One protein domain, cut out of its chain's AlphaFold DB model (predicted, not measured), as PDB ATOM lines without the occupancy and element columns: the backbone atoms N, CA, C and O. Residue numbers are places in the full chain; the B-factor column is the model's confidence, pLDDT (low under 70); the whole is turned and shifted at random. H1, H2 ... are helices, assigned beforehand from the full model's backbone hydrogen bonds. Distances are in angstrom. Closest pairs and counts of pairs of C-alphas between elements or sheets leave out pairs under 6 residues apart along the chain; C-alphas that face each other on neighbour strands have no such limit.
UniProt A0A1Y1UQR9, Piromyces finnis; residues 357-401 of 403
ATOM      1  N   LYS A 357     -36.388   5.170  12.238       97.75
ATOM      2  CA  LYS A 357     -37.391   6.245  12.079       97.75
ATOM      3  C   LYS A 357     -38.498   5.824  11.105       97.75
ATOM      4  O   LYS A 357     -39.670   5.853  11.461       97.75
ATOM      5  N   VAL A 358     -38.109   5.345   9.922       97.62
ATOM      6  CA  VAL A 358     -39.030   4.832   8.893       97.62
ATOM      7  C   VAL A 358     -39.847   3.649   9.415       97.62
ATOM      8  O   VAL A 358     -41.065   3.613   9.270       97.62
ATOM      9  N   THR A 359     -39.187   2.693  10.069       96.88
ATOM     10  CA  THR A 359     -39.848   1.492  10.597       96.88
ATOM     11  C   THR A 359     -40.804   1.811  11.751       96.88
ATOM     12  O   THR A 359     -41.801   1.107  11.893       96.88
ATOM     13  N   LYS A 360     -40.549   2.861  12.550       97.94
ATOM     14  CA  LYS A 360     -41.495   3.346  13.568       97.94
ATOM     15  C   LYS A 360     -42.765   3.864  12.897       97.94
ATOM     16  O   LYS A 360     -43.820   3.304  13.150       97.94
ATOM     17  N   ILE A 361     -42.644   4.838  11.991       97.81
ATOM     18  CA  ILE A 361     -43.784   5.486  11.309       97.81
ATOM     19  C   ILE A 361     -44.703   4.448  10.644       97.81
ATOM     20  O   ILE A 361     -45.917   4.487  10.817       97.81
ATOM     21  N   LEU A 362     -44.131   3.472   9.932       97.62
ATOM     22  CA  LEU A 362     -44.915   2.446   9.236       97.62
ATOM     23  C   LEU A 362     -45.583   1.438  10.187       97.62
ATOM     24  O   LEU A 362     -46.667   0.945   9.886       97.62
ATOM     25  N   LYS A 363     -44.970   1.144  11.343       96.81
ATOM     26  CA  LYS A 363     -45.595   0.329  12.399       96.81
ATOM     27  C   LYS A 363     -46.684   1.082  13.156       96.81
ATOM     28  O   LYS A 363     -47.680   0.471  13.501       96.81
ATOM     29  N   GLU A 364     -46.478   2.370  13.402       97.81
ATOM     30  CA  GLU A 364     -47.402   3.267  14.102       97.81
ATOM     31  C   GLU A 364     -48.661   3.518  13.264       97.81
ATOM     32  O   GLU A 364     -49.771   3.459  13.776       97.81
ATOM     33  N   TRP A 365     -48.520   3.656  11.940       97.38
ATOM     34  CA  TRP A 365     -49.676   3.589  11.047       97.38
ATOM     35  C   TRP A 365     -50.366   2.219  11.145       97.38
ATOM     36  O   TRP A 365     -51.573   2.158  11.354       97.38
ATOM     37  N   LEU A 366     -49.610   1.117  11.067       96.88
ATOM     38  CA  LEU A 366     -50.174  -0.239  11.084       96.88
ATOM     39  C   LEU A 366     -50.885  -0.605  12.402       96.88
ATOM     40  O   LEU A 366     -51.856  -1.349  12.356       96.88
ATOM     41  N   SER A 367     -50.447  -0.097  13.558       96.50
ATOM     42  CA  SER A 367     -51.140  -0.308  14.839       96.50
ATOM     43  C   SER A 367     -52.454   0.461  14.945       96.50
ATOM     44  O   SER A 367     -53.330   0.061  15.703       96.50
ATOM     45  N   ASN A 368     -52.589   1.554  14.194       96.31
ATOM     46  CA  ASN A 368     -53.722   2.468  14.294       96.31
ATOM     47  C   ASN A 368     -54.836   2.149  13.275       96.31
ATOM     48  O   ASN A 368     -55.885   2.782  13.318       96.31
ATOM     49  N   HIS A 369     -54.618   1.194  12.361       94.69
ATOM     50  CA  HIS A 369     -55.565   0.832  11.300       94.69
ATOM     51  C   HIS A 369     -55.865  -0.669  11.336       94.69
ATOM     52  O   HIS A 369     -54.985  -1.491  11.091       94.69
ATOM     53  N   SER A 370     -57.133  -1.029  11.555       92.62
ATOM     54  CA  SER A 370     -57.595  -2.427  11.597       92.62
ATOM     55  C   SER A 370     -57.378  -3.191  10.284       92.62
ATOM     56  O   SER A 370     -57.361  -4.419  10.280       92.62
ATOM     57  N   PHE A 371     -57.209  -2.478   9.163       92.06
ATOM     58  CA  PHE A 371     -57.006  -3.060   7.841       92.06
ATOM     59  C   PHE A 371     -55.661  -2.611   7.242       92.06
ATOM     60  O   PHE A 371     -55.449  -1.417   7.028       92.06
ATOM     61  N   PRO A 372     -54.748  -3.541   6.899       94.50
ATOM     62  CA  PRO A 372     -53.393  -3.226   6.428       94.50
ATOM     63  C   PRO A 372     -53.342  -2.827   4.937       94.50
ATOM     64  O   PRO A 372     -52.511  -3.322   4.164       94.50
ATOM     65  N   TYR A 373     -54.254  -1.949   4.520       96.81
ATOM     66  CA  TYR A 373     -54.484  -1.498   3.147       96.81
ATOM     67  C   TYR A 373     -54.611   0.036   3.117       96.81
ATOM     68  O   TYR A 373     -55.726   0.546   3.108       96.81
ATOM     69  N   PRO A 374     -53.488   0.783   3.118       96.81
ATOM     70  CA  PRO A 374     -53.531   2.242   3.070       96.81
ATOM     71  C   PRO A 374     -54.159   2.737   1.766       96.81
ATOM     72  O   PRO A 374     -53.835   2.252   0.675       96.81
ATOM     73  N   THR A 375     -55.004   3.754   1.891       97.25
ATOM     74  CA  THR A 375     -55.545   4.545   0.781       97.25
ATOM     75  C   THR A 375     -54.434   5.288   0.030       97.25
ATOM     76  O   THR A 375     -53.289   5.390   0.481       97.25
ATOM     77  N   ILE A 376     -54.763   5.852  -1.138       96.44
ATOM     78  CA  ILE A 376     -53.806   6.621  -1.951       96.44
ATOM     79  C   ILE A 376     -53.249   7.841  -1.191       96.44
ATOM     80  O   ILE A 376     -52.060   8.136  -1.295       96.44
ATOM     81  N   THR A 377     -54.072   8.513  -0.382       97.06
ATOM     82  CA  THR A 377     -53.692   9.717   0.372       97.06
ATOM     83  C   THR A 377     -52.816   9.383   1.580       97.06
ATOM     84  O   THR A 377     -51.783  10.022   1.779       97.06
ATOM     85  N   GLU A 378     -53.160   8.345   2.345       97.44
ATOM     86  CA  GLU A 378     -52.331   7.836   3.447       97.44
ATOM     87  C   GLU A 378     -50.985   7.330   2.938       97.44
ATOM     88  O   GLU A 378     -49.942   7.685   3.482       97.44
ATOM     89  N   LYS A 379     -50.985   6.557   1.847       97.06
ATOM     90  CA  LYS A 379     -49.759   6.080   1.204       97.06
ATOM     91  C   LYS A 379     -48.850   7.244   0.802       97.06
ATOM     92  O   LYS A 379     -47.651   7.156   1.048       97.06
ATOM     93  N   ASN A 380     -49.395   8.321   0.233       96.88
ATOM     94  CA  ASN A 380     -48.610   9.501  -0.137       96.88
ATOM     95  C   ASN A 380     -48.017  10.202   1.100       96.88
ATOM     96  O   ASN A 380     -46.803  10.402   1.145       96.88
ATOM     97  N   ARG A 381     -48.829  10.460   2.139       97.56
ATOM     98  CA  ARG A 381     -48.370  11.023   3.430       97.56
ATOM     99  C   ARG A 381     -47.278  10.172   4.086       97.56
ATOM    100  O   ARG A 381     -46.325  10.697   4.653       97.56
ATOM    101  N   LEU A 382     -47.384   8.844   4.002       97.81
ATOM    102  CA  LEU A 382     -46.366   7.930   4.521       97.81
ATOM    103  C   LEU A 382     -45.094   7.934   3.663       97.81
ATOM    104  O   LEU A 382     -44.001   7.869   4.226       97.81
ATOM    105  N   CYS A 383     -45.193   8.006   2.331       97.12
ATOM    106  CA  CYS A 383     -44.029   8.139   1.446       97.12
ATOM    107  C   CYS A 383     -43.244   9.419   1.775       97.12
ATOM    108  O   CYS A 383     -42.028   9.358   1.944       97.12
ATOM    109  N   GLU A 384     -43.948  10.539   1.954       97.50
ATOM    110  CA  GLU A 384     -43.409  11.832   2.386       97.50
ATOM    111  C   GLU A 384     -42.735  11.736   3.768       97.50
ATOM    112  O   GLU A 384     -41.528  11.946   3.886       97.50
ATOM    113  N   ALA A 385     -43.464  11.295   4.801       97.38
ATOM    114  CA  ALA A 385     -42.950  11.195   6.171       97.38
ATOM    115  C   ALA A 385     -41.773  10.209   6.340       97.38
ATOM    116  O   ALA A 385     -40.991  10.323   7.292       97.38
ATOM    117  N   THR A 386     -41.634   9.227   5.440       97.44
ATOM    118  CA  THR A 386     -40.539   8.240   5.459       97.44
ATOM    119  C   THR A 386     -39.412   8.518   4.463       97.44
ATOM    120  O   THR A 386     -38.361   7.882   4.568       97.44
ATOM    121  N   GLY A 387     -39.599   9.431   3.506       97.06
ATOM    122  CA  GLY A 387     -38.680   9.631   2.382       97.06
ATOM    123  C   GLY A 387     -38.565   8.414   1.449       97.06
ATOM    124  O   GLY A 387     -37.535   8.236   0.800       97.06
ATOM    125  N   LEU A 388     -39.574   7.534   1.408       95.62
ATOM    126  CA  LEU A 388     -39.563   6.320   0.586       95.62
ATOM    127  C   LEU A 388     -40.437   6.465  -0.660       95.62
ATOM    128  O   LEU A 388     -41.639   6.680  -0.569       95.62
ATOM    129  N   THR A 389     -39.852   6.208  -1.829       92.75
ATOM    130  CA  THR A 389     -40.547   6.279  -3.125       92.75
ATOM    131  C   THR A 389     -41.568   5.159  -3.361       92.75
ATOM    132  O   THR A 389     -42.474   5.326  -4.174       92.75
ATOM    133  N   LEU A 390     -41.452   4.004  -2.685       91.00
ATOM    134  CA  LEU A 390     -42.356   2.865  -2.901       91.00
ATOM    135  C   LEU A 390     -42.616   2.031  -1.636       91.00
ATOM    136  O   LEU A 390     -41.937   1.036  -1.362       91.00
ATOM    137  N   LEU A 391     -43.683   2.380  -0.914       95.12
ATOM    138  CA  LEU A 391     -44.132   1.654   0.281       95.12
ATOM    139  C   LEU A 391     -44.887   0.341   0.013       95.12
ATOM    140  O   LEU A 391     -44.975  -0.486   0.920       95.12
ATOM    141  N   ASN A 392     -45.380   0.087  -1.210       94.81
ATOM    142  CA  ASN A 392     -46.129  -1.142  -1.538       94.81
ATOM    143  C   ASN A 392     -45.387  -2.420  -1.096       94.81
ATOM    144  O   ASN A 392     -45.995  -3.337  -0.546       94.81
ATOM    145  N   ASN A 393     -44.064  -2.464  -1.292       93.69
ATOM    146  CA  ASN A 393     -43.224  -3.604  -0.915       93.69
ATOM    147  C   ASN A 393     -43.180  -3.839   0.603       93.69
ATOM    148  O   ASN A 393     -43.114  -4.989   1.041       93.69
ATOM    149  N   TRP A 394     -43.234  -2.769   1.405       95.75
ATOM    150  CA  TRP A 394     -43.320  -2.880   2.858       95.75
ATOM    151  C   TRP A 394     -44.686  -3.435   3.261       95.75
ATOM    152  O   TRP A 394     -44.730  -4.446   3.953       95.75
ATOM    153  N   PHE A 395     -45.781  -2.864   2.749       96.88
ATOM    154  CA  PHE A 395     -47.144  -3.291   3.091       96.88
ATOM    155  C   PHE A 395     -47.466  -4.732   2.673       96.88
ATOM    156  O   PHE A 395     -48.049  -5.471   3.460       96.88
ATOM    157  N   VAL A 396     -47.023  -5.188   1.495       95.69
ATOM    158  CA  VAL A 396     -47.174  -6.598   1.079       95.69
ATOM    159  C   VAL A 396     -46.431  -7.554   2.023       95.69
ATOM    160  O   VAL A 396     -46.935  -8.628   2.345       95.69
ATOM    161  N   ASN A 397     -45.243  -7.171   2.496       95.38
ATOM    162  CA  ASN A 397     -44.464  -7.958   3.454       95.38
ATOM    163  C   ASN A 397     -44.960  -7.813   4.908       95.38
ATOM    164  O   ASN A 397     -44.744  -8.727   5.697       95.38
ATOM    165  N   ALA A 398     -45.612  -6.703   5.260       95.44
ATOM    166  CA  ALA A 398     -46.260  -6.509   6.553       95.44
ATOM    167  C   ALA A 398     -47.520  -7.375   6.656       95.44
ATOM    168  O   ALA A 398     -47.632  -8.137   7.607       95.44
ATOM    169  N   ARG A 399     -48.398  -7.358   5.637       95.88
ATOM    170  CA  ARG A 399     -49.586  -8.228   5.583       95.88
ATOM    171  C   ARG A 399     -49.225  -9.687   5.852       95.88
ATOM    172  O   ARG A 399     -49.693 -10.235   6.831       95.88
ATOM    173  N   ARG A 400     -48.255 -10.247   5.120       95.12
ATOM    174  CA  ARG A 400     -47.733 -11.625   5.296       95.12
ATOM    175  C   ARG A 400     -47.107 -11.959   6.672       95.12
ATOM    176  O   ARG A 400     -46.528 -13.031   6.817       95.12
ATOM    177  N   ARG A 401     -47.116 -11.040   7.642       93.75
ATOM    178  CA  ARG A 401     -46.578 -11.209   9.008       93.75
ATOM    179  C   ARG A 401     -47.582 -10.854  10.107       93.75
ATOM    180  O   ARG A 401     -47.274 -11.084  11.272       93.75
TER     181      ARG A 401
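What this domain is: This is residues 357 to 401 of the 403 residues of a protein of Piromyces finnis (UniProt A0A1Y1UQR9). H1 and H2 form a helical hairpin that opens as a V, narrow where H1 begins and H2 ends, and H3 runs crosswise to H2, the three centres making a triangle. The printed part has 45 residues with three named helices in the order H1, H2, H3 and no named strand, and its class is all helix. It is compact, with a radius of gyration of the C-alphas of 9.5 A, and spans 23 by 20 by 18 A.

How they stand to each other: H1, residues 357 to 368, touches H2, residues 376 to 386, with its residues 357 to 362 alone; the closest C-alphas, those of Val 358 and Thr 386, are 5.1 A apart. This hairpin runs opposite ways at a shallow tilt of 34 degrees, only just short of steep. H3, residues 392 to 401, is near H1 and apart from H2. In H1 and H2 every O i to N i+4 pair is within hydrogen-bond range, in H3 5 of 6.

Where its parts are: H1 is 16.9 A long from C-alpha 357 at (-37.391, 6.245, 12.079), H2 15.3 A and H3 14.6 A, ending at C-alpha 401 at (-46.578, -11.209, 9.008).

The domain as a whole: The C-alphas of Ser 370 and Gly 387 are the two farthest apart, 24.3 A. The link from H1 to H2 is short, that from H2 to H3 tight. The printed part has no cut, and no printed residue is under 70 in pLDDT.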